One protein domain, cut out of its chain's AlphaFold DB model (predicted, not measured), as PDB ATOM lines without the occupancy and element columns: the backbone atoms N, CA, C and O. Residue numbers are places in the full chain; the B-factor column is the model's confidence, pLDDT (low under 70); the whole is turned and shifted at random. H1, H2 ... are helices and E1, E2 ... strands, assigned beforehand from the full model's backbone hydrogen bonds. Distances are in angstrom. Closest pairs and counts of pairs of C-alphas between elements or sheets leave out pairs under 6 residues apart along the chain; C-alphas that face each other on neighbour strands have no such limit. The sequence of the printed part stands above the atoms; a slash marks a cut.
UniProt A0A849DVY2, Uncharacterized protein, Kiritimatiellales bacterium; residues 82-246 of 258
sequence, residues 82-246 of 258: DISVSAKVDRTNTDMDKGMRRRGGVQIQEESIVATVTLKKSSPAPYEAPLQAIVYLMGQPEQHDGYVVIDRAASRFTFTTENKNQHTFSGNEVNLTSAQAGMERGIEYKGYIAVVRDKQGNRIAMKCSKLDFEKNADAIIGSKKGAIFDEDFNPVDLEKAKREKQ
ATOM      1  N   ASP A  82       6.048  -6.232 -36.296       98.44
ATOM      2  CA  ASP A  82       5.507  -5.561 -37.465       98.44
ATOM      3  C   ASP A  82       4.663  -6.567 -38.254       98.44
ATOM      4  O   ASP A  82       5.140  -7.641 -38.636       98.44
ATOM      5  N   ILE A  83       3.396  -6.219 -38.489       98.62
ATOM      6  CA  ILE A  83       2.451  -7.050 -39.238       98.62
ATOM      7  C   ILE A  83       2.243  -6.447 -40.629       98.62
ATOM      8  O   ILE A  83       1.833  -5.290 -40.786       98.62
ATOM      9  N   SER A  84       2.453  -7.265 -41.651       98.50
ATOM     10  CA  SER A  84       2.134  -6.957 -43.041       98.50
ATOM     11  C   SER A  84       1.131  -7.976 -43.555       98.50
ATOM     12  O   SER A  84       1.343  -9.176 -43.415       98.50
ATOM     13  N   VAL A  85       0.038  -7.506 -44.146       98.38
ATOM     14  CA  VAL A  85      -0.996  -8.372 -44.716       98.38
ATOM     15  C   VAL A  85      -1.196  -7.977 -46.169       98.38
ATOM     16  O   VAL A  85      -1.396  -6.799 -46.465       98.38
ATOM     17  N   SER A  86      -1.132  -8.964 -47.055       97.81
ATOM     18  CA  SER A  86      -1.476  -8.836 -48.467       97.81
ATOM     19  C   SER A  86      -2.708  -9.688 -48.735       97.81
ATOM     20  O   SER A  86      -2.668 -10.899 -48.525       97.81
ATOM     21  N   ALA A  87      -3.804  -9.059 -49.155       96.62
ATOM     22  CA  ALA A  87      -5.003  -9.752 -49.606       96.62
ATOM     23  C   ALA A  87      -5.041  -9.684 -51.132       96.62
ATOM     24  O   ALA A  87      -5.202  -8.604 -51.702       96.62
ATOM     25  N   LYS A  88      -4.853 -10.830 -51.787       96.31
ATOM     26  CA  LYS A  88      -5.058 -10.956 -53.228       96.31
ATOM     27  C   LYS A  88      -6.544 -11.198 -53.460       96.31
ATOM     28  O   LYS A  88      -7.091 -12.118 -52.857       96.31
ATOM     29  N   VAL A  89      -7.166 -10.360 -54.282       94.88
ATOM     30  CA  VAL A  89      -8.580 -10.463 -54.656       94.88
ATOM     31  C   VAL A  89      -8.646 -10.528 -56.174       94.88
ATOM     32  O   VAL A  89      -8.354  -9.538 -56.844       94.88
ATOM     33  N   ASP A  90      -9.002 -11.691 -56.703       93.56
ATOM     34  CA  ASP A  90      -9.231 -11.901 -58.130       93.56
ATOM     35  C   ASP A  90     -10.748 -11.879 -58.374       93.56
ATOM     36  O   ASP A  90     -11.494 -12.564 -57.678       93.56
ATOM     37  N   ARG A  91     -11.221 -11.059 -59.321       92.81
ATOM     38  CA  ARG A  91     -12.654 -10.892 -59.625       92.81
ATOM     39  C   ARG A  91     -12.946 -11.256 -61.070       92.81
ATOM     40  O   ARG A  91     -12.270 -10.761 -61.974       92.81
ATOM     41  N   THR A  92     -13.981 -12.056 -61.287       90.94
ATOM     42  CA  THR A  92     -14.474 -12.422 -62.616       90.94
ATOM     43  C   THR A  92     -15.966 -12.151 -62.715       90.94
ATOM     44  O   THR A  92     -16.748 -12.598 -61.883       90.94
ATOM     45  N   ASN A  93     -16.364 -11.424 -63.760       86.69
ATOM     46  CA  ASN A  93     -17.765 -11.149 -64.057       86.69
ATOM     47  C   ASN A  93     -18.196 -12.007 -65.242       86.69
ATOM     48  O   ASN A  93     -17.563 -11.973 -66.298       86.69
ATOM     49  N   THR A  94     -19.274 -12.760 -65.062       84.00
ATOM     50  CA  THR A  94     -19.903 -13.545 -66.120       84.00
ATOM     51  C   THR A  94     -21.283 -12.976 -66.406       84.00
ATOM     52  O   THR A  94     -22.196 -13.078 -65.583       84.00
ATOM     53  N   ASP A  95     -21.441 -12.416 -67.604       76.31
ATOM     54  CA  ASP A  95     -22.740 -12.003 -68.118       76.31
ATOM     55  C   ASP A  95     -23.462 -13.224 -68.689       76.31
ATOM     56  O   ASP A  95     -23.048 -13.804 -69.700       76.31
ATOM     57  N   MET A  96     -24.578 -13.615 -68.076       64.69
ATOM     58  CA  MET A  96     -25.498 -14.563 -68.702       64.69
ATOM     59  C   MET A  96     -26.410 -13.833 -69.697       64.69
ATOM     60  O   MET A  96     -27.622 -13.764 -69.512       64.69
ATOM     61  N   ASP A  97     -25.826 -13.302 -70.776       61.84
ATOM     62  CA  ASP A  97     -26.560 -12.837 -71.958       61.84
ATOM     63  C   ASP A  97     -26.165 -13.666 -73.183       61.84
ATOM     64  O   ASP A  97     -25.292 -13.317 -73.977       61.84
ATOM     65  N   LYS A  98     -26.801 -14.828 -73.327       47.88
ATOM     66  CA  LYS A  98     -26.745 -15.602 -74.570       47.88
ATOM     67  C   LYS A  98     -28.147 -16.050 -74.966       47.88
ATOM     68  O   LYS A  98     -28.470 -17.229 -74.900       47.88
ATOM     69  N   GLY A  99     -28.981 -15.106 -75.412       52.12
ATOM     70  CA  GLY A  99     -29.976 -15.440 -76.441       52.12
ATOM     71  C   GLY A  99     -31.409 -14.934 -76.292       52.12
ATOM     72  O   GLY A  99     -32.191 -15.165 -77.210       52.12
ATOM     73  N   MET A 100     -31.795 -14.221 -75.230       45.00
ATOM     74  CA  MET A 100     -33.157 -13.675 -75.135       45.00
ATOM     75  C   MET A 100     -33.155 -12.170 -74.889       45.00
ATOM     76  O   MET A 100     -33.203 -11.680 -73.766       45.00
ATOM     77  N   ARG A 101     -33.199 -11.425 -75.999       48.16
ATOM     78  CA  ARG A 101     -33.612 -10.019 -76.044       48.16
ATOM     79  C   ARG A 101     -35.035  -9.900 -75.479       48.16
ATOM     80  O   ARG A 101     -35.976  -9.987 -76.263       48.16
ATOM     81  N   ARG A 102     -35.179  -9.752 -74.150       52.00
ATOM     82  CA  ARG A 102     -36.294  -9.131 -73.380       52.00
ATOM     83  C   ARG A 102     -36.464  -9.767 -71.985       52.00
ATOM     84  O   ARG A 102     -37.430 -10.487 -71.762       52.00
ATOM     85  N   ARG A 103     -35.568  -9.453 -71.042       51.91
ATOM     86  CA  ARG A 103     -35.813  -9.228 -69.590       51.91
ATOM     87  C   ARG A 103     -34.499  -9.408 -68.831       51.91
ATOM     88  O   ARG A 103     -33.919 -10.474 -68.930       51.91
ATOM     89  N   GLY A 104     -34.092  -8.367 -68.097       56.78
ATOM     90  CA  GLY A 104     -33.028  -8.330 -67.078       56.78
ATOM     91  C   GLY A 104     -32.019  -9.478 -67.096       56.78
ATOM     92  O   GLY A 104     -32.286 -10.527 -66.515       56.78
ATOM     93  N   GLY A 105     -30.866  -9.257 -67.733       64.50
ATOM     94  CA  GLY A 105     -29.734 -10.176 -67.638       64.50
ATOM     95  C   GLY A 105     -29.274 -10.327 -66.187       64.50
ATOM     96  O   GLY A 105     -29.358  -9.380 -65.407       64.50
ATOM     97  N   VAL A 106     -28.825 -11.530 -65.832       74.62
ATOM     98  CA  VAL A 106     -28.209 -11.805 -64.531       74.62
ATOM     99  C   VAL A 106     -26.704 -11.661 -64.687       74.62
ATOM    100  O   VAL A 106     -26.097 -12.403 -65.462       74.62
ATOM    101  N   GLN A 107     -26.117 -10.730 -63.942       82.25
ATOM    102  CA  GLN A 107     -24.668 -10.630 -63.808       82.25
ATOM    103  C   GLN A 107     -24.233 -11.469 -62.604       82.25
ATOM    104  O   GLN A 107     -24.759 -11.286 -61.504       82.25
ATOM    105  N   ILE A 108     -23.306 -12.408 -62.812       84.75
ATOM    106  CA  ILE A 108     -22.671 -13.169 -61.730       84.75
ATOM    107  C   ILE A 108     -21.252 -12.647 -61.560       84.75
ATOM    108  O   ILE A 108     -20.482 -12.635 -62.520       84.75
ATOM    109  N   GLN A 109     -20.909 -12.238 -60.346       88.06
ATOM    110  CA  GLN A 109     -19.553 -11.885 -59.958       88.06
ATOM    111  C   GLN A 109     -19.001 -12.977 -59.047       88.06
ATOM    112  O   GLN A 109     -19.604 -13.345 -58.039       88.06
ATOM    113  N   GLU A 110     -17.843 -13.505 -59.414       90.56
ATOM    114  CA  GLU A 110     -17.068 -14.430 -58.600       90.56
ATOM    115  C   GLU A 110     -15.841 -13.686 -58.067       90.56
ATOM    116  O   GLU A 110     -15.152 -12.984 -58.812       90.56
ATOM    117  N   GLU A 111     -15.572 -13.810 -56.770       92.06
ATOM    118  CA  GLU A 111     -14.378 -13.259 -56.129       92.06
ATOM    119  C   GLU A 111     -13.584 -14.389 -55.478       92.06
ATOM    120  O   GLU A 111     -14.117 -15.086 -54.619       92.06
ATOM    121  N   SER A 112     -12.310 -14.546 -55.830       95.06
ATOM    122  CA  SER A 112     -11.369 -15.390 -55.088       95.06
ATOM    123  C   SER A 112     -10.476 -14.517 -54.213       95.06
ATOM    124  O   SER A 112      -9.858 -13.563 -54.693       95.06
ATOM    125  N   ILE A 113     -10.418 -14.823 -52.916       96.88
ATOM    126  CA  ILE A 113      -9.621 -14.082 -51.937       96.88
ATOM    127  C   ILE A 113      -8.627 -15.011 -51.246       96.88
ATOM    128  O   ILE A 113      -9.009 -16.025 -50.663       96.88
ATOM    129  N   VAL A 114      -7.356 -14.601 -51.217       97.50
ATOM    130  CA  VAL A 114      -6.300 -15.224 -50.405       97.50
ATOM    131  C   VAL A 114      -5.585 -14.145 -49.603       97.50
ATOM    132  O   VAL A 114      -5.046 -13.191 -50.167       97.50
ATOM    133  N   ALA A 115      -5.528 -14.304 -48.281       97.88
ATOM    134  CA  ALA A 115      -4.760 -13.413 -47.416       97.88
ATOM    135  C   ALA A 115      -3.458 -14.058 -46.954       97.88
ATOM    136  O   ALA A 115      -3.464 -15.138 -46.368       97.88
ATOM    137  N   THR A 116      -2.354 -13.348 -47.159       98.62
ATOM    138  CA  THR A 116      -1.014 -13.722 -46.704       98.62
ATOM    139  C   THR A 116      -0.552 -12.741 -45.641       98.62
ATOM    140  O   THR A 116      -0.523 -11.529 -45.868       98.62
ATOM    141  N   VAL A 117      -0.178 -13.264 -44.477       98.75
ATOM    142  CA  VAL A 117       0.325 -12.499 -43.339       98.75
ATOM    143  C   VAL A 117       1.815 -12.754 -43.184       98.75
ATOM    144  O   VAL A 117       2.244 -13.897 -43.049       98.75
ATOM    145  N   THR A 118       2.579 -11.671 -43.140       98.69
ATOM    146  CA  THR A 118       4.008 -11.653 -42.841       98.69
ATOM    147  C   THR A 118       4.231 -10.925 -41.522       98.69
ATOM    148  O   THR A 118       3.779  -9.794 -41.339       98.69
ATOM    149  N   LEU A 119       4.946 -11.571 -40.612       98.62
ATOM    150  CA  LEU A 119       5.254 -11.091 -39.271       98.62
ATOM    151  C   LEU A 119       6.759 -10.938 -39.148       98.62
ATOM    152  O   LEU A 119       7.490 -11.887 -39.433       98.62
ATOM    153  N   LYS A 120       7.224  -9.779 -38.692       98.38
ATOM    154  CA  LYS A 120       8.647  -9.519 -38.461       98.38
ATOM    155  C   LYS A 120       8.855  -9.005 -37.046       98.38
ATOM    156  O   LYS A 120       8.194  -8.055 -36.635       98.38
ATOM    157  N   LYS A 121       9.782  -9.604 -36.298       96.88
ATOM    158  CA  LYS A 121      10.178  -9.072 -34.988       96.88
ATOM    159  C   LYS A 121      10.923  -7.751 -35.186       96.88
ATOM    160  O   LYS A 121      11.962  -7.729 -35.844       96.88
ATOM    161  N   SER A 122      10.413  -6.675 -34.599       94.94
ATOM    162  CA  SER A 122      11.046  -5.352 -34.615       94.94
ATOM    163  C   SER A 122      11.726  -4.995 -33.294       94.94
ATOM    164  O   SER A 122      12.561  -4.092 -33.258       94.94
ATOM    165  N   SER A 123      11.445  -5.722 -32.206       90.81
ATOM    166  CA  SER A 123      12.207  -5.574 -30.962       90.81
ATOM    167  C   SER A 123      13.616  -6.176 -31.081       90.81
ATOM    168  O   SER A 123      13.790  -7.220 -31.716       90.81
ATOM    169  N   PRO A 124      14.630  -5.584 -30.423       87.31
ATOM    170  CA  PRO A 124      15.991  -6.119 -30.434       87.31
ATOM    171  C   PRO A 124      16.138  -7.377 -29.566       87.31
ATOM    172  O   PRO A 124      16.881  -8.282 -29.932       87.31
ATOM    173  N   ALA A 125      15.400  -7.469 -28.453       86.06
ATOM    174  CA  ALA A 125      15.513  -8.579 -27.507       86.06
ATOM    175  C   ALA A 125      15.133  -9.934 -28.147       86.06
ATOM    176  O   ALA A 125      14.157  -9.983 -28.913       86.06
ATOM    177  N   PRO A 126      15.873 -11.025 -27.869       85.50
ATOM    178  CA  PRO A 126      15.490 -12.375 -28.276       85.50
ATOM    179  C   PRO A 126      14.118 -12.763 -27.717       85.50
ATOM    180  O   PRO A 126      13.764 -12.389 -26.600       85.50
ATOM    181  N   TYR A 127      13.339 -13.517 -28.492       89.88
ATOM    182  CA  TYR A 127      12.048 -14.032 -28.042       89.88
ATOM    183  C   TYR A 127      11.783 -15.408 -28.656       89.88
ATOM    184  O   TYR A 127      11.298 -15.524 -29.779       89.88
ATOM    185  N   GLU A 128      12.121 -16.450 -27.900       86.38
ATOM    186  CA  GLU A 128      12.074 -17.851 -28.346       86.38
ATOM    187  C   GLU A 128      10.811 -18.591 -27.876       86.38
ATOM    188  O   GLU A 128      10.662 -19.799 -28.070       86.38
ATOM    189  N   ALA A 129       9.875 -17.886 -27.237       91.56
ATOM    190  CA  ALA A 129       8.609 -18.480 -26.840       91.56
ATOM    191  C   ALA A 129       7.658 -18.608 -28.048       91.56
ATOM    192  O   ALA A 129       7.632 -17.726 -28.912       91.56
ATOM    193  N   PRO A 130       6.843 -19.680 -28.110       95.62
ATOM    194  CA  PRO A 130       5.908 -19.877 -29.205       95.62
ATOM    195  C   PRO A 130       4.812 -18.809 -29.193       95.62
ATOM    196  O   PRO A 130       4.254 -18.470 -28.145       95.62
ATOM    197  N   LEU A 131       4.473 -18.337 -30.386       97.56
ATOM    198  CA  LEU A 131       3.416 -17.377 -30.663       97.56
ATOM    199  C   LEU A 131       2.343 -18.010 -31.547       97.56
ATOM    200  O   LEU A 131       2.581 -18.984 -32.267       97.56
ATOM    201  N   GLN A 132       1.149 -17.428 -31.513       98.38
ATOM    202  CA  GLN A 132       0.061 -17.770 -32.416       98.38
ATOM    203  C   GLN A 132      -0.357 -16.535 -33.205       98.38
ATOM    204  O   GLN A 132      -0.767 -15.536 -32.623       98.38
ATOM    205  N   ALA A 133      -0.314 -16.625 -34.527       98.62
ATOM    206  CA  ALA A 133      -0.910 -15.638 -35.407       98.62
ATOM    207  C   ALA A 133      -2.241 -16.142 -35.955       98.62
ATOM    208  O   ALA A 133      -2.390 -17.332 -36.241       98.62
ATOM    209  N   ILE A 134      -3.211 -15.243 -36.084       98.69
ATOM    210  CA  ILE A 134      -4.539 -15.534 -36.615       98.69
ATOM    211  C   ILE A 134      -4.926 -14.401 -37.562       98.69
ATOM    212  O   ILE A 134      -4.748 -13.233 -37.220       98.69
ATOM    213  N   VAL A 135      -5.464 -14.742 -38.729       98.69
ATOM    214  CA  VAL A 135      -6.098 -13.793 -39.645       98.69
ATOM    215  C   VAL A 135      -7.574 -14.129 -39.798       98.69
ATOM    216  O   VAL A 135      -7.947 -15.297 -39.909       98.69
ATOM    217  N   TYR A 136      -8.394 -13.089 -39.785       98.50
ATOM    218  CA  TYR A 136      -9.828 -13.112 -40.018       98.50
ATOM    219  C   TYR A 136     -10.101 -12.338 -41.300       98.50
ATOM    220  O   TYR A 136      -9.648 -11.199 -41.425       98.50
ATOM    221  N   LEU A 137     -10.834 -12.942 -42.233       98.38
ATOM    222  CA  LEU A 137     -11.374 -12.241 -43.395       98.38
ATOM    223  C   LEU A 137     -12.821 -11.874 -43.121       98.38
ATOM    224  O   LEU A 137     -13.624 -12.732 -42.768       98.38
ATOM    225  N   MET A 138     -13.122 -10.593 -43.279       98.12
ATOM    226  CA  MET A 138     -14.420 -10.004 -42.998       98.12
ATOM    227  C   MET A 138     -15.129  -9.706 -44.307       98.12
ATOM    228  O   MET A 138     -14.538  -9.137 -45.228       98.12
ATOM    229  N   GLY A 139     -16.400 -10.071 -44.368       96.88
ATOM    230  CA  GLY A 139     -17.300  -9.748 -45.463       96.88
ATOM    231  C   GLY A 139     -18.559  -9.074 -44.974       96.88
ATOM    232  O   GLY A 139     -18.806  -9.021 -43.772       96.88
ATOM    233  N   GLN A 140     -19.361  -8.604 -45.917       95.69
ATOM    234  CA  GLN A 140     -20.691  -8.065 -45.672       95.69
ATOM    235  C   GLN A 140     -21.679  -8.773 -46.604       95.69
ATOM    236  O   GLN A 140     -21.465  -8.766 -47.819       95.69
ATOM    237  N   PRO A 141     -22.718  -9.433 -46.067       92.56
ATOM    238  CA  PRO A 141     -23.795  -9.975 -46.886       92.56
ATOM    239  C   PRO A 141     -24.553  -8.850 -47.605       92.56
ATOM    240  O   PRO A 141     -24.909  -7.861 -46.978       92.56
ATOM    241  N   GLU A 142     -24.881  -9.009 -48.888       89.19
ATOM    242  CA  GLU A 142     -25.581  -7.959 -49.663       89.19
ATOM    243  C   GLU A 142     -27.018  -7.680 -49.173       89.19
ATOM    244  O   GLU A 142     -27.587  -6.632 -49.448       89.19
ATOM    245  N   GLN A 143     -27.627  -8.617 -48.438       82.81
ATOM    246  CA  GLN A 143     -29.026  -8.521 -47.992       82.81
ATOM    247  C   GLN A 143     -29.203  -8.013 -46.557       82.81
ATOM    248  O   GLN A 143     -30.339  -7.876 -46.095       82.81
ATOM    249  N   HIS A 144     -28.108  -7.826 -45.822       80.44
ATOM    250  CA  HIS A 144     -28.140  -7.523 -44.399       80.44
ATOM    251  C   HIS A 144     -27.055  -6.512 -44.047       80.44
ATOM    252  O   HIS A 144     -25.889  -6.712 -44.378       80.44
ATOM    253  N   ASP A 145     -27.444  -5.475 -43.313       87.31
ATOM    254  CA  ASP A 145     -26.498  -4.565 -42.685       87.31
ATOM    255  C   ASP A 145     -25.788  -5.319 -41.553       87.31
ATOM    256  O   ASP A 145     -26.418  -5.834 -40.626       87.31
ATOM    257  N   GLY A 146     -24.477  -5.503 -41.706       94.19
ATOM    258  CA  GLY A 146     -23.662  -6.281 -40.782       94.19
ATOM    259  C   GLY A 146     -22.450  -6.931 -41.435       94.19
ATOM    260  O   GLY A 146     -22.121  -6.695 -42.600       94.19
ATOM    261  N   TYR A 147     -21.772  -7.776 -40.667       97.44
ATOM    262  CA  TYR A 147     -20.523  -8.407 -41.074       97.44
ATOM    263  C   TYR A 147     -20.536  -9.911 -40.842       97.44
ATOM    264  O   TYR A 147     -21.201 -10.427 -39.951       97.44
ATOM    265  N   VAL A 148     -19.750 -10.635 -41.632       96.94
ATOM    266  CA  VAL A 148     -19.540 -12.075 -41.480       96.94
ATOM    267  C   VAL A 148     -18.059 -12.415 -41.561       96.94
ATOM    268  O   VAL A 148     -17.320 -11.852 -42.370       96.94
ATOM    269  N   VAL A 149     -17.610 -13.365 -40.744       97.75
ATOM    270  CA  VAL A 149     -16.257 -13.926 -40.850       97.75
ATOM    271  C   VAL A 149     -16.236 -14.925 -42.003       97.75
ATOM    272  O   VAL A 149     -16.685 -16.062 -41.860       97.75
ATOM    273  N   ILE A 150     -15.716 -14.502 -43.151       97.44
ATOM    274  CA  ILE A 150     -15.608 -15.307 -44.373       97.44
ATOM    275  C   ILE A 150     -14.582 -16.434 -44.207       97.44
ATOM    276  O   ILE A 150     -14.828 -17.573 -44.610       97.44
ATOM    277  N   ASP A 151     -13.430 -16.125 -43.613       97.88
ATOM    278  CA  ASP A 151     -12.383 -17.105 -43.332       97.88
ATOM    279  C   ASP A 151     -11.676 -16.816 -42.019       97.88
ATOM    280  O   ASP A 151     -11.648 -15.684 -41.527       97.88
ATOM    281  N   ARG A 152     -11.063 -17.866 -41.480       97.81
ATOM    282  CA  ARG A 152     -10.175 -17.777 -40.333       97.81
ATOM    283  C   ARG A 152      -9.032 -18.764 -40.495       97.81
ATOM    284  O   ARG A 152      -9.254 -19.972 -40.457       97.81
ATOM    285  N   ALA A 153      -7.812 -18.249 -40.524       98.12
ATOM    286  CA  ALA A 153      -6.607 -19.063 -40.562       98.12
ATOM    287  C   ALA A 153      -5.689 -18.728 -39.393       98.12
ATOM    288  O   ALA A 153      -5.617 -17.584 -38.949       98.12
ATOM    289  N   ALA A 154      -5.000 -19.739 -38.872       98.12
ATOM    290  CA  ALA A 154      -4.092 -19.587 -37.750       98.12
ATOM    291  C   ALA A 154      -2.794 -20.346 -38.002       98.12
ATOM    292  O   ALA A 154      -2.798 -21.425 -38.589       98.12
ATOM    293  N   SER A 155      -1.693 -19.806 -37.496       98.44
ATOM    294  CA  SER A 155      -0.375 -20.417 -37.575       98.44
ATOM    295  C   SER A 155       0.359 -20.239 -36.252       98.44
ATOM    296  O   SER A 155       0.251 -19.195 -35.603       98.44
ATOM    297  N   ARG A 156       1.078 -21.275 -35.821       98.25
ATOM    298  CA  ARG A 156       1.963 -21.221 -34.653       98.25
ATOM    299  C   ARG A 156       3.399 -21.120 -35.134       98.25
ATOM    300  O   ARG A 156       3.761 -21.806 -36.085       98.25
ATOM    301  N   PHE A 157       4.193 -20.286 -34.479       97.88
ATOM    302  CA  PHE A 157       5.566 -20.024 -34.896       97.88
ATOM    303  C   PHE A 157       6.426 -19.554 -33.722       97.88
ATOM    304  O   PHE A 157       5.909 -19.164 -32.676       97.88
ATOM    305  N   THR A 158       7.738 -19.561 -33.929       96.56
ATOM    306  CA  THR A 158       8.734 -18.983 -33.024       96.56
ATOM    307  C   THR A 158       9.680 -18.133 -33.864       96.56
ATOM    308  O   THR A 158      10.034 -18.530 -34.976       96.56
ATOM    309  N   PHE A 159      10.082 -16.962 -33.374       95.50
ATOM    310  CA  PHE A 159      11.131 -16.190 -34.037       95.50
ATOM    311  C   PHE A 159      12.488 -16.806 -33.726       95.50
ATOM    312  O   PHE A 159      12.808 -17.041 -32.564       95.50
ATOM    313  N   THR A 160      13.276 -17.063 -34.764       93.56
ATOM    314  CA  THR A 160      14.622 -17.606 -34.615       93.56
ATOM    315  C   THR A 160      15.587 -16.864 -35.528       93.56
ATOM    316  O   THR A 160      15.194 -16.155 -36.461       93.56
ATOM    317  N   THR A 161      16.881 -17.008 -35.273       91.19
ATOM    318  CA  THR A 161      17.898 -16.415 -36.143       91.19
ATOM    319  C   THR A 161      17.855 -17.049 -37.538       91.19
ATOM    320  O   THR A 161      17.995 -16.345 -38.538       91.19
ATOM    321  N   GLU A 162      17.561 -18.350 -37.627       94.00
ATOM    322  CA  GLU A 162      17.473 -19.109 -38.882       94.00
ATOM    323  C   GLU A 162      16.344 -18.595 -39.783       94.00
ATOM    324  O   GLU A 162      16.541 -18.443 -40.988       94.00
ATOM    325  N   ASN A 163      15.180 -18.255 -39.213       95.44
ATOM    326  CA  ASN A 163      14.073 -17.658 -39.973       95.44
ATOM    327  C   ASN A 163      14.186 -16.136 -40.130       95.44
ATOM    328  O   ASN A 163      13.227 -15.485 -40.547       95.44
ATOM    329  N   LYS A 164      15.352 -15.557 -39.812       96.31
ATOM    330  CA  LYS A 164      15.614 -14.110 -39.864       96.31
ATOM    331  C   LYS A 164      14.604 -13.303 -39.040       96.31
ATOM    332  O   LYS A 164      14.283 -12.167 -39.387       96.31
ATOM    333  N   ASN A 165      14.110 -13.886 -37.945       96.38
ATOM    334  CA  ASN A 165      13.040 -13.345 -37.113       96.38
ATOM    335  C   ASN A 165      11.784 -12.952 -37.914       96.38
ATOM    336  O   ASN A 165      11.164 -11.913 -37.654       96.38
ATOM    337  N   GLN A 166      11.416 -13.786 -38.886       97.94
ATOM    338  CA  GLN A 166      10.258 -13.593 -39.746       97.94
ATOM    339  C   GLN A 166       9.414 -14.868 -39.829       97.94
ATOM    340  O   GLN A 166       9.933 -15.982 -39.852       97.94
ATOM    341  N   HIS A 167       8.096 -14.695 -39.908       98.50
ATOM    342  CA  HIS A 167       7.145 -15.773 -40.164       98.50
ATOM    343  C   HIS A 167       6.122 -15.341 -41.209       98.50
ATOM    344  O   HIS A 167       5.612 -14.224 -41.139       98.50
ATOM    345  N   THR A 168       5.795 -16.229 -42.146       98.62
ATOM    346  CA  THR A 168       4.780 -15.976 -43.173       98.62
ATOM    347  C   THR A 168       3.813 -17.149 -43.240       98.62
ATOM    348  O   THR A 168       4.234 -18.303 -43.262       98.62
ATOM    349  N   PHE A 169       2.514 -16.860 -43.291       98.56
ATOM    350  CA  PHE A 169       1.476 -17.862 -43.525       98.56
ATOM    351  C   PHE A 169       0.317 -17.268 -44.325       98.56
ATOM    352  O   PHE A 169       0.109 -16.054 -44.319       98.56
ATOM    353  N   SER A 170      -0.455 -18.130 -44.981       97.62
ATOM    354  CA  SER A 170      -1.629 -17.735 -45.759       97.62
ATOM    355  C   SER A 170      -2.886 -18.421 -45.237       97.62
ATOM    356  O   SER A 170      -2.819 -19.508 -44.659       97.62
ATOM    357  N   GLY A 171      -4.024 -17.753 -45.413       94.75
ATOM    358  CA  GLY A 171      -5.338 -18.361 -45.240       94.75
ATOM    359  C   GLY A 171      -5.723 -19.259 -46.407       94.75
ATOM    360  O   GLY A 171      -4.966 -19.400 -47.371       94.75
ATOM    361  N   ASN A 172      -6.903 -19.867 -46.307       94.88
ATOM    362  CA  ASN A 172      -7.434 -20.639 -47.422       94.88
ATOM    363  C   ASN A 172      -7.902 -19.683 -48.519       94.88
ATOM    364  O   ASN A 172      -8.320 -18.559 -48.238       94.88
ATOM    365  N   GLU A 173      -7.872 -20.154 -49.760       96.44
ATOM    366  CA  GLU A 173      -8.582 -19.483 -50.840       96.44
ATOM    367  C   GLU A 173     -10.085 -19.548 -50.569       96.44
ATOM    368  O   GLU A 173     -10.638 -20.625 -50.310       96.44
ATOM    369  N   VAL A 174     -10.742 -18.390 -50.582       95.75
ATOM    370  CA  VAL A 174     -12.193 -18.310 -50.459       95.75
ATOM    371  C   VAL A 174     -12.799 -17.735 -51.717       95.75
ATOM    372  O   VAL A 174     -12.513 -16.602 -52.081       95.75
ATOM    373  N   ASN A 175     -13.694 -18.524 -52.305       94.56
ATOM    374  CA  ASN A 175     -14.507 -18.129 -53.438       94.56
ATOM    375  C   ASN A 175     -15.858 -17.611 -52.938       94.56
ATOM    376  O   ASN A 175     -16.583 -18.320 -52.233       94.56
ATOM    377  N   LEU A 176     -16.176 -16.373 -53.288       92.81
ATOM    378  CA  LEU A 176     -17.458 -15.725 -53.060       92.81
ATOM    379  C   LEU A 176     -18.178 -15.590 -54.396       92.81
ATOM    380  O   LEU A 176     -17.553 -15.375 -55.430       92.81
ATOM    381  N   THR A 177     -19.499 -15.700 -54.365       87.56
ATOM    382  CA  THR A 177     -20.341 -15.483 -55.539       87.56
ATOM    383  C   THR A 177     -21.415 -14.479 -55.170       87.56
ATOM    384  O   THR A 177     -22.132 -14.687 -54.184       87.56
ATOM    385  N   SER A 178     -21.536 -13.419 -55.962       85.44
ATOM    386  CA  SER A 178     -22.686 -12.527 -55.943       85.44
ATOM    387  C   SER A 178     -23.434 -12.557 -57.271       85.44
ATOM    388  O   SER A 178     -22.857 -12.777 -58.336       85.44
ATOM    389  N   ALA A 179     -24.755 -12.414 -57.205       81.81
ATOM    390  CA  ALA A 179     -25.621 -12.419 -58.375       81.81
ATOM    391  C   ALA A 179     -26.543 -11.202 -58.356       81.81
ATOM    392  O   ALA A 179     -27.317 -11.013 -57.417       81.81
ATOM    393  N   GLN A 180     -26.519 -10.430 -59.438       70.25
ATOM    394  CA  GLN A 180     -27.398  -9.287 -59.641       70.25
ATOM    395  C   GLN A 180     -28.553  -9.716 -60.557       70.25
ATOM    396  O   GLN A 180     -28.518  -9.559 -61.774       70.25
ATOM    397  N   ALA A 181     -29.573 -10.345 -59.960       61.53
ATOM    398  CA  ALA A 181     -30.752 -10.882 -60.656       61.53
ATOM    399  C   ALA A 181     -32.047 -10.180 -60.205       61.53
ATOM    400  O   ALA A 181     -33.018 -10.829 -59.813       61.53
ATOM    401  N   GLY A 182     -32.044  -8.843 -60.151       61.72
ATOM    402  CA  GLY A 182     -33.144  -8.050 -59.574       61.72
ATOM    403  C   GLY A 182     -33.245  -8.110 -58.039       61.72
ATOM    404  O   GLY A 182     -34.041  -7.383 -57.452       61.72
ATOM    405  N   MET A 183     -32.425  -8.938 -57.390       63.16
ATOM    406  CA  MET A 183     -32.087  -8.904 -55.969       63.16
ATOM    407  C   MET A 183     -30.594  -9.193 -55.855       63.16
ATOM    408  O   MET A 183     -30.147 -10.212 -56.381       63.16
ATOM    409  N   GLU A 184     -29.859  -8.321 -55.174       72.25
ATOM    410  CA  GLU A 184     -28.464  -8.557 -54.806       72.25
ATOM    411  C   GLU A 184     -28.418  -9.671 -53.745       72.25
ATOM    412  O   GLU A 184     -29.197  -9.702 -52.780       72.25
ATOM    413  N   ARG A 185     -27.595 -10.683 -54.013       83.38
ATOM    414  CA  ARG A 185     -27.327 -11.827 -53.143       83.38
ATOM    415  C   ARG A 185     -25.856 -12.154 -53.255       83.38
ATOM    416  O   ARG A 185     -25.395 -12.468 -54.344       83.38
ATOM    417  N   GLY A 186     -25.185 -12.228 -52.118       90.06
ATOM    418  CA  GLY A 186     -23.783 -12.599 -52.048       90.06
ATOM    419  C   GLY A 186     -23.166 -12.141 -50.740       90.06
ATOM    420  O   GLY A 186     -23.855 -11.648 -49.842       90.06
ATOM    421  N   ILE A 187     -21.857 -12.330 -50.640       93.12
ATOM    422  CA  ILE A 187     -21.029 -11.738 -49.598       93.12
ATOM    423  C   ILE A 187     -19.921 -10.991 -50.322       93.12
ATOM    424  O   ILE A 187     -19.214 -11.587 -51.128       93.12
ATOM    425  N   GLU A 188     -19.760  -9.713 -50.014       92.88
ATOM    426  CA  GLU A 188     -18.658  -8.908 -50.525       92.88
ATOM    427  C   GLU A 188     -17.513  -8.911 -49.512       92.88
ATOM    428  O   GLU A 188     -17.739  -8.728 -48.310       92.88
ATOM    429  N   TYR A 189     -16.271  -9.079 -49.966       95.56
ATOM    430  CA  TYR A 189     -15.106  -8.911 -49.101       95.56
ATOM    431  C   TYR A 189     -14.969  -7.462 -48.612       95.56
ATOM    432  O   TYR A 189     -14.883  -6.521 -49.399       95.56
ATOM    433  N   LYS A 190     -14.886  -7.268 -47.290       96.88
ATOM    434  CA  LYS A 190     -14.776  -5.941 -46.661       96.88
ATOM    435  C   LYS A 190     -13.451  -5.689 -45.955       96.88
ATOM    436  O   LYS A 190     -13.212  -4.536 -45.597       96.88
ATOM    437  N   GLY A 191     -12.601  -6.697 -45.768       97.94
ATOM    438  CA  GLY A 191     -11.246  -6.514 -45.250       97.94
ATOM    439  C   GLY A 191     -10.792  -7.624 -44.304       97.94
ATOM    440  O   GLY A 191     -11.300  -8.740 -44.334       97.94
ATOM    441  N   TYR A 192      -9.796  -7.335 -43.469       98.38
ATOM    442  CA  TYR A 192      -9.187  -8.303 -42.559       98.38
ATOM    443  C   TYR A 192      -8.881  -7.743 -41.165       98.38
ATOM    444  O   TYR A 192      -8.752  -6.525 -40.977       98.38
ATOM    445  N   ILE A 193      -8.661  -8.681 -40.236       98.62
ATOM    446  CA  ILE A 193      -8.012  -8.492 -38.930       98.62
ATOM    447  C   ILE A 193      -6.913  -9.544 -38.791       98.62
ATOM    448  O   ILE A 193      -7.188 -10.737 -38.881       98.62
ATOM    449  N   ALA A 194      -5.675  -9.123 -38.553       98.69
ATOM    450  CA  ALA A 194      -4.562 -10.002 -38.211       98.69
ATOM    451  C   ALA A 194      -4.126  -9.733 -36.770       98.69
ATOM    452  O   ALA A 194      -3.912  -8.585 -36.389       98.69
ATOM    453  N   VAL A 195      -3.986 -10.785 -35.968       98.56
ATOM    454  CA  VAL A 195      -3.632 -10.697 -34.548       98.56
ATOM    455  C   VAL A 195      -2.540 -11.700 -34.206       98.56
ATOM    456  O   VAL A 195      -2.552 -12.829 -34.697       98.56
ATOM    457  N   VAL A 196      -1.609 -11.300 -33.340       98.62
ATOM    458  CA  VAL A 196      -0.602 -12.181 -32.744       98.62
ATOM    459  C   VAL A 196      -0.838 -12.275 -31.244       98.62
ATOM    460  O   VAL A 196      -1.027 -11.258 -30.571       98.62
ATOM    461  N   ARG A 197      -0.822 -13.501 -30.724       97.69
ATOM    462  CA  ARG A 197      -0.997 -13.824 -29.312       97.69
ATOM    463  C   ARG A 197       0.184 -14.606 -28.763       97.69
ATOM    464  O   ARG A 197       0.813 -15.378 -29.492       97.69
ATOM    465  N   ASP A 198       0.454 -14.416 -27.481       95.31
ATOM    466  CA  ASP A 198       1.401 -15.244 -26.741       95.31
ATOM    467  C   ASP A 198       0.769 -16.581 -26.311       95.31
ATOM    468  O   ASP A 198      -0.388 -16.894 -26.611       95.31
ATOM    469  N   LYS A 199       1.542 -17.389 -25.580       91.06
ATOM    470  CA  LYS A 199       1.089 -18.670 -25.023       91.06
ATOM    471  C   LYS A 199      -0.031 -18.522 -23.979       91.06
ATOM    472  O   LYS A 199      -0.774 -19.477 -23.767       91.06
ATOM    473  N   GLN A 200      -0.134 -17.371 -23.319       90.25
ATOM    474  CA  GLN A 200      -1.160 -17.077 -22.314       90.25
ATOM    475  C   GLN A 200      -2.463 -16.576 -22.962       90.25
ATOM    476  O   GLN A 200      -3.492 -16.502 -22.300       90.25
ATOM    477  N   GLY A 201      -2.440 -16.293 -24.267       92.31
ATOM    478  CA  GLY A 201      -3.573 -15.767 -25.019       92.31
ATOM    479  C   GLY A 201      -3.618 -14.240 -25.071       92.31
ATOM    480  O   GLY A 201      -4.533 -13.700 -25.701       92.31
ATOM    481  N   ASN A 202      -2.636 -13.546 -24.486       93.06
ATOM    482  CA  ASN A 202      -2.564 -12.089 -24.522       93.06
ATOM    483  C   ASN A 202      -2.264 -11.621 -25.944       93.06
ATOM    484  O   ASN A 202      -1.422 -12.192 -26.640       93.06
ATOM    485  N   ARG A 203      -2.941 -10.558 -26.383       96.25
ATOM    486  CA  ARG A 203      -2.699  -9.921 -27.681       96.25
ATOM    487  C   ARG A 203      -1.413  -9.095 -27.621       96.25
ATOM    488  O   ARG A 203      -1.356  -8.112 -26.894       96.25
ATOM    489  N   ILE A 204      -0.423  -9.472 -28.426       96.31
ATOM    490  CA  ILE A 204       0.873  -8.779 -28.519       96.31
ATOM    491  C   ILE A 204       0.849  -7.710 -29.613       96.31
ATOM    492  O   ILE A 204       1.383  -6.619 -29.439       96.31
ATOM    493  N   ALA A 205       0.249  -8.031 -30.757       98.06
ATOM    494  CA  ALA A 205       0.191  -7.141 -31.908       98.06
ATOM    495  C   ALA A 205      -1.088  -7.385 -32.710       98.06
ATOM    496  O   ALA A 205      -1.640  -8.491 -32.705       98.06
ATOM    497  N   MET A 206      -1.554  -6.351 -33.407       98.50
ATOM    498  CA  MET A 206      -2.747  -6.410 -34.242       98.50
ATOM    499  C   MET A 206      -2.630  -5.452 -35.420       98.50
ATOM    500  O   MET A 206      -2.002  -4.401 -35.314       98.50
ATOM    501  N   LYS A 207      -3.241  -5.827 -36.540       98.50
ATOM    502  CA  LYS A 207      -3.408  -4.967 -37.702       98.50
ATOM    503  C   LYS A 207      -4.760  -5.214 -38.343       98.50
ATOM    504  O   LYS A 207      -5.096  -6.353 -38.667       98.50
ATOM    505  N   CYS A 208      -5.486  -4.134 -38.577       98.44
ATOM    506  CA  CYS A 208      -6.776  -4.152 -39.243       98.44
ATOM    507  C   CYS A 208      -6.686  -3.394 -40.566       98.44
ATOM    508  O   CYS A 208      -5.937  -2.431 -40.705       98.44
ATOM    509  N   SER A 209      -7.472  -3.832 -41.544       98.31
ATOM    510  CA  SER A 209      -7.638  -3.104 -42.813       98.31
ATOM    511  C   SER A 209      -8.506  -1.843 -42.701       98.31
ATOM    512  O   SER A 209      -8.439  -0.980 -43.571       98.31
ATOM    513  N   LYS A 210      -9.338  -1.753 -41.656       98.00
ATOM    514  CA  LYS A 210     -10.310  -0.680 -41.418       98.00
ATOM    515  C   LYS A 210     -10.339  -0.310 -39.941       98.00
ATOM    516  O   LYS A 210     -10.162  -1.180 -39.090       98.00
ATOM    517  N   LEU A 211     -10.632   0.958 -39.662       97.81
ATOM    518  CA  LEU A 211     -10.726   1.487 -38.302       97.81
ATOM    519  C   LEU A 211     -11.873   0.848 -37.503       97.81
ATOM    520  O   LEU A 211     -11.704   0.549 -36.326       97.81
ATOM    521  N   ASP A 212     -13.018   0.577 -38.132       97.25
ATOM    522  CA  ASP A 212     -14.164  -0.009 -37.418       97.25
ATOM    523  C   ASP A 212     -13.893  -1.453 -36.977       97.25
ATOM    524  O   ASP A 212     -14.324  -1.868 -35.905       97.25
ATOM    525  N   PHE A 213     -13.083  -2.197 -37.737       98.06
ATOM    526  CA  PHE A 213     -12.615  -3.523 -37.324       98.06
ATOM    527  C   PHE A 213     -11.626  -3.460 -36.163       98.06
ATOM    528  O   PHE A 213     -11.562  -4.390 -35.370       98.06
ATOM    529  N   GLU A 214     -10.835  -2.391 -36.066       97.81
ATOM    530  CA  GLU A 214      -9.934  -2.171 -34.935       97.81
ATOM    531  C   GLU A 214     -10.712  -1.840 -33.660       97.81
ATOM    532  O   GLU A 214     -10.489  -2.484 -32.636       97.81
ATOM    533  N   LYS A 215     -11.671  -0.911 -33.739       98.06
ATOM    534  CA  LYS A 215     -12.532  -0.532 -32.606       98.06
ATOM    535  C   LYS A 215     -13.335  -1.713 -32.058       98.06
ATOM    536  O   LYS A 215     -13.516  -1.811 -30.851       98.06
ATOM    537  N   ASN A 216     -13.765  -2.616 -32.939       98.06
ATOM    538  CA  ASN A 216     -14.601  -3.767 -32.593       98.06
ATOM    539  C   ASN A 216     -13.838  -5.101 -32.599       98.06
ATOM    540  O   ASN A 216     -14.438  -6.178 -32.636       98.06
ATOM    541  N   ALA A 217     -12.504  -5.058 -32.559       97.38
ATOM    542  CA  ALA A 217     -11.675  -6.253 -32.672       97.38
ATOM    543  C   ALA A 217     -11.978  -7.289 -31.580       97.38
ATOM    544  O   ALA A 217     -11.921  -8.485 -31.847       97.38
ATOM    545  N   ASP A 218     -12.329  -6.857 -30.368       96.75
ATOM    546  CA  ASP A 218     -12.607  -7.766 -29.251       96.75
ATOM    547  C   ASP A 218     -13.880  -8.605 -29.455       96.75
ATOM    548  O   ASP A 218     -13.914  -9.758 -29.031       96.75
ATOM    549  N   ALA A 219     -14.885  -8.086 -30.173       96.44
ATOM    550  CA  ALA A 219     -16.081  -8.849 -30.543       96.44
ATOM    551  C   ALA A 219     -15.780  -9.907 -31.621       96.44
ATOM    552  O   ALA A 219     -16.338 -11.007 -31.617       96.44
ATOM    553  N   ILE A 220     -14.869  -9.589 -32.545       96.75
ATOM    554  CA  ILE A 220     -14.560 -10.438 -33.699       96.75
ATOM    555  C   ILE A 220     -13.507 -11.491 -33.340       96.75
ATOM    556  O   ILE A 220     -13.595 -12.648 -33.761       96.75
ATOM    557  N   ILE A 221     -12.479 -11.127 -32.575       96.81
ATOM    558  CA  ILE A 221     -11.373 -12.027 -32.264       96.81
ATOM    559  C   ILE A 221     -11.871 -13.169 -31.370       96.81
ATOM    560  O   ILE A 221     -12.385 -12.986 -30.278       96.81
ATOM    561  N   GLY A 222     -11.616 -14.394 -31.823       94.94
ATOM    562  CA  GLY A 222     -12.081 -15.628 -31.183       94.94
ATOM    563  C   GLY A 222     -13.315 -16.239 -31.848       94.94
ATOM    564  O   GLY A 222     -13.575 -17.426 -31.647       94.94
ATOM    565  N   SER A 223     -14.001 -15.488 -32.710       96.75
ATOM    566  CA  SER A 223     -15.101 -16.009 -33.521       96.75
ATOM    567  C   SER A 223     -14.637 -17.080 -34.521       96.75
ATOM    568  O   SER A 223     -13.447 -17.226 -34.833       96.75
ATOM    569  N   LYS A 224     -15.588 -17.881 -35.002       96.56
ATOM    570  CA  LYS A 224     -15.369 -18.913 -36.025       96.56
ATOM    571  C   LYS A 224     -15.771 -18.378 -37.400       96.56
ATOM    572  O   LYS A 224     -16.547 -17.432 -37.496       96.56
ATOM    573  N   LYS A 225     -15.294 -19.034 -38.463       96.25
ATOM    574  CA  LYS A 225     -15.829 -18.837 -39.818       96.25
ATOM    575  C   LYS A 225     -17.357 -18.982 -39.803       96.25
ATOM    576  O   LYS A 225     -17.873 -19.915 -39.192       96.25
ATOM    577  N   GLY A 226     -18.045 -18.056 -40.462       95.12
ATOM    578  CA  GLY A 226     -19.502 -17.960 -40.513       95.12
ATOM    579  C   GLY A 226     -20.144 -17.219 -39.337       95.12
ATOM    580  O   GLY A 226     -21.362 -17.083 -39.337       95.12
ATOM    581  N   ALA A 227     -19.377 -16.739 -38.349       96.00
ATOM    582  CA  ALA A 227     -19.920 -15.852 -37.321       96.00
ATOM    583  C   ALA A 227     -20.427 -14.556 -37.963       96.00
ATOM    584  O   ALA A 227     -19.713 -13.967 -38.779       96.00
ATOM    585  N   ILE A 228     -21.643 -14.151 -37.597       95.44
ATOM    586  CA  ILE A 228     -22.320 -12.964 -38.118       95.44
ATOM    587  C   ILE A 228     -22.435 -11.932 -37.009       95.44
ATOM    588  O   ILE A 228     -22.679 -12.274 -35.850       95.44
ATOM    589  N   PHE A 229     -22.283 -10.680 -37.400       96.38
ATOM    590  CA  PHE A 229     -22.424  -9.514 -36.561       96.38
ATOM    591  C   PHE A 229     -23.368  -8.517 -37.230       96.38
ATOM    592  O   PHE A 229     -23.437  -8.482 -38.461       96.38
ATOM    593  N   ASP A 230     -24.086  -7.730 -36.438       95.19
ATOM    594  CA  ASP A 230     -24.819  -6.567 -36.943       95.19
ATOM    595  C   ASP A 230     -23.858  -5.406 -37.281       95.19
ATOM    596  O   ASP A 230     -22.630  -5.562 -37.266       95.19
ATOM    597  N   GLU A 231     -24.408  -4.248 -37.647       95.12
ATOM    598  CA  GLU A 231     -23.643  -3.035 -37.970       95.12
ATOM    599  C   GLU A 231     -22.802  -2.503 -36.795       95.12
ATOM    600  O   GLU A 231     -21.733  -1.929 -37.012       95.12
ATOM    601  N   ASP A 232     -23.229  -2.790 -35.564       95.38
ATOM    602  CA  ASP A 232     -22.568  -2.417 -34.310       95.38
ATOM    603  C   ASP A 232     -21.615  -3.512 -33.792       95.38
ATOM    604  O   ASP A 232     -21.086  -3.427 -32.683       95.38
ATOM    605  N   PHE A 233     -21.362  -4.545 -34.600       96.31
ATOM    606  CA  PHE A 233     -20.530  -5.699 -34.267       96.31
ATOM    607  C   PHE A 233     -21.038  -6.555 -33.092       96.31
ATOM    608  O   PHE A 233     -20.266  -7.318 -32.497       96.31
ATOM    609  N   ASN A 234     -22.335  -6.516 -32.779       95.62
ATOM    610  CA  ASN A 234     -22.930  -7.457 -31.837       95.62
ATOM    611  C   ASN A 234     -23.123  -8.823 -32.516       95.62
ATOM    612  O   ASN A 234     -23.633  -8.889 -33.637       95.62
ATOM    613  N   PRO A 235     -22.754  -9.939 -31.860       93.81
ATOM    614  CA  PRO A 235     -22.966 -11.268 -32.419       93.81
ATOM    615  C   PRO A 235     -24.452 -11.555 -32.671       93.81
ATOM    616  O   PRO A 235     -25.277 -11.474 -31.759       93.81
ATOM    617  N   VAL A 236     -24.785 -11.975 -33.891       92.75
ATOM    618  CA  VAL A 236     -26.148 -12.366 -34.270       92.75
ATOM    619  C   VAL A 236     -26.284 -13.884 -34.172       92.75
ATOM    620  O   VAL A 236     -25.653 -14.634 -34.921       92.75
ATOM    621  N   ASP A 237     -27.146 -14.358 -33.271       84.25
ATOM    622  CA  ASP A 237     -27.528 -15.771 -33.231       84.25
ATOM    623  C   ASP A 237     -28.500 -16.077 -34.380       84.25
ATOM    624  O   ASP A 237     -29.692 -15.760 -34.338       84.25
ATOM    625  N   LEU A 238     -27.973 -16.720 -35.422       69.06
ATOM    626  CA  LEU A 238     -28.724 -17.128 -36.605       69.06
ATOM    627  C   LEU A 238     -29.926 -18.027 -36.288       69.06
ATOM    628  O   LEU A 238     -30.941 -17.944 -36.982       69.06
ATOM    629  N   GLU A 239     -29.835 -18.891 -35.276       67.50
ATOM    630  CA  GLU A 239     -30.935 -19.796 -34.924       67.50
ATOM    631  C   GLU A 239     -32.055 -19.043 -34.212       67.50
ATOM    632  O   GLU A 239     -33.237 -19.267 -34.493       67.50
ATOM    633  N   LYS A 240     -31.700 -18.080 -33.360       69.94
ATOM    634  CA  LYS A 240     -32.666 -17.168 -32.746       69.94
ATOM    635  C   LYS A 240     -33.344 -16.279 -33.797       69.94
ATOM    636  O   LYS A 240     -34.572 -16.257 -33.864       69.94
ATOM    637  N   ALA A 241     -32.572 -15.666 -34.696       63.62
ATOM    638  CA  ALA A 241     -33.096 -14.787 -35.744       63.62
ATOM    639  C   ALA A 241     -34.036 -15.518 -36.726       63.62
ATOM    640  O   ALA A 241     -35.058 -14.975 -37.156       63.62
ATOM    641  N   LYS A 242     -33.738 -16.780 -37.072       67.69
ATOM    642  CA  LYS A 242     -34.641 -17.616 -37.886       67.69
ATOM    643  C   LYS A 242     -35.948 -17.933 -37.156       67.69
ATOM    644  O   LYS A 242     -37.003 -17.915 -37.793       67.69
ATOM    645  N   ARG A 243     -35.894 -18.229 -35.851       70.88
ATOM    646  CA  ARG A 243     -37.084 -18.516 -35.030       70.88
ATOM    647  C   ARG A 243     -37.993 -17.297 -34.909       70.88
ATOM    648  O   ARG A 243     -39.195 -17.438 -35.109       70.88
ATOM    649  N   GLU A 244     -37.429 -16.119 -34.664       73.56
ATOM    650  CA  GLU A 244     -38.182 -14.862 -34.560       73.56
ATOM    651  C   GLU A 244     -38.877 -14.518 -35.887       73.56
ATOM    652  O   GLU A 244     -40.094 -14.339 -35.914       73.56
ATOM    653  N   LYS A 245     -38.166 -14.604 -37.023       72.31
ATOM    654  CA  LYS A 245     -38.773 -14.409 -38.357       72.31
ATOM    655  C   LYS A 245     -39.874 -15.426 -38.681       72.31
ATOM    656  O   LYS A 245     -40.832 -15.101 -39.383       72.31
ATOM    657  N   GLN A 246     -39.754 -16.675 -38.221       72.69
ATOM    658  CA  GLN A 246     -40.815 -17.676 -38.392       72.69
ATOM    659  C   GLN A 246     -42.028 -17.402 -37.496       72.69
ATOM    660  O   GLN A 246     -43.155 -17.664 -37.919       72.69
TER     661      GLN A 246
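This is residues 82 to 246 of the 258 residues of an uncharacterized protein of Kiritimatiellales bacterium (UniProt A0A849DVY2). The model is a long sandwich of two twisted four-stranded sheets face to face, with E1, E2, E5 and E6 in one and E4, E3, E7 and E8 in the other. The long hairpin of E1 and E2 runs the length of the first sheet, and residues 98 to 103 at its tip stick out; the short helices H1 and H2 graze the second sheet, and residues 239 to 246, in H3, also stick out. The 165 printed residues have eight named strands, E1 to E8 in order along the chain, followed by three named helices, H1 to H3, and the class is mostly strand. The first sheet is branched at E2, the second runs E4, E3, E7, E8, and neighbour strands in both are antiparallel. The whole is loose, with a radius of gyration of the C-alphas of 19.3 A, and elongated, spanning 69 by 39 by 23 A.

In the branched sheet, E1, residues 82 to 96, forms a hairpin with E2, residues 106 to 121, at 168 degrees between their directions; N 90 and O 112 are 2.9 A apart, within hydrogen-bond range. On the other side of E2 lie E5, residues 166 to 170, beside residues 115 to 120, and E6, residues 174 to 180, beside residues 106 to 113. N 117 and O 169 are 2.8 A apart, and N 111 and O 176 are 2.9 A apart, both within hydrogen-bond range. E5 and E6 are apart. The second sheet has E4, residues 147 to 157, and E8, residues 203 to 208, as edge strands, with E3, residues 131 to 141, and E7, residues 187 to 197, as inner strands. Within hydrogen-bond range are N 135 and O 153 of E3 and E4, 2.9 A, N 136 and O 193 of E3 and E7, 2.8 A, and N 194 and O 207 of E7 and E8, 2.8 A. E4 bends by 55 degrees at residue 150 and E7 by 60 degrees at residue 190. The sheets form a sandwich, two sheets face to face, with best planes 9 degrees apart and strands at 20 degrees. The closest C-alphas of E1 and E8, Ile 83 and Lys 207, are 6.4 A apart; those of E4 and E5, Ser 155 and Phe 169, are 6.7 A apart. H1, residues 211 to 215, only grazes the second sheet; its closest C-alpha to E8 is that of Glu 214, 5.7 A from that of Cys 208. H2, residues 217 to 220, only grazes it too. H3, residues 238 to 246, is on neither sheet. Every O i to N i+4 pair is within hydrogen-bond range in H1 and H3; H2 is too short for such a pair.

E1 begins at C-alpha 82, (5.507, -5.561, -37.465), and spans 44.9 A to its last C-alpha. E2, 48.5 A long, ends at C-alpha 121, (10.178, -9.072, -34.988). E3 spans 32.5 A, E4 29.2 A, E7 28.6 A and E6 19.9 A, while E5, E8, H1 and H2 are shorter. H3 spans 12.2 A and ends at C-alpha 246, (-40.815, -17.676, -38.392).

The two C-alphas farthest apart, those of Arg 102 and Ala 125, are 69.2 A apart. The printed part has no cut. The link from H2 to H3 is long, with 17 residues, and its residues 228 to 229 pair antiparallel with residues 147 to 148 of E4. The mean pLDDT of the printed part is 89.9, and it is under 70 in residues 96 to 105, 181 to 183 and 238 to 242.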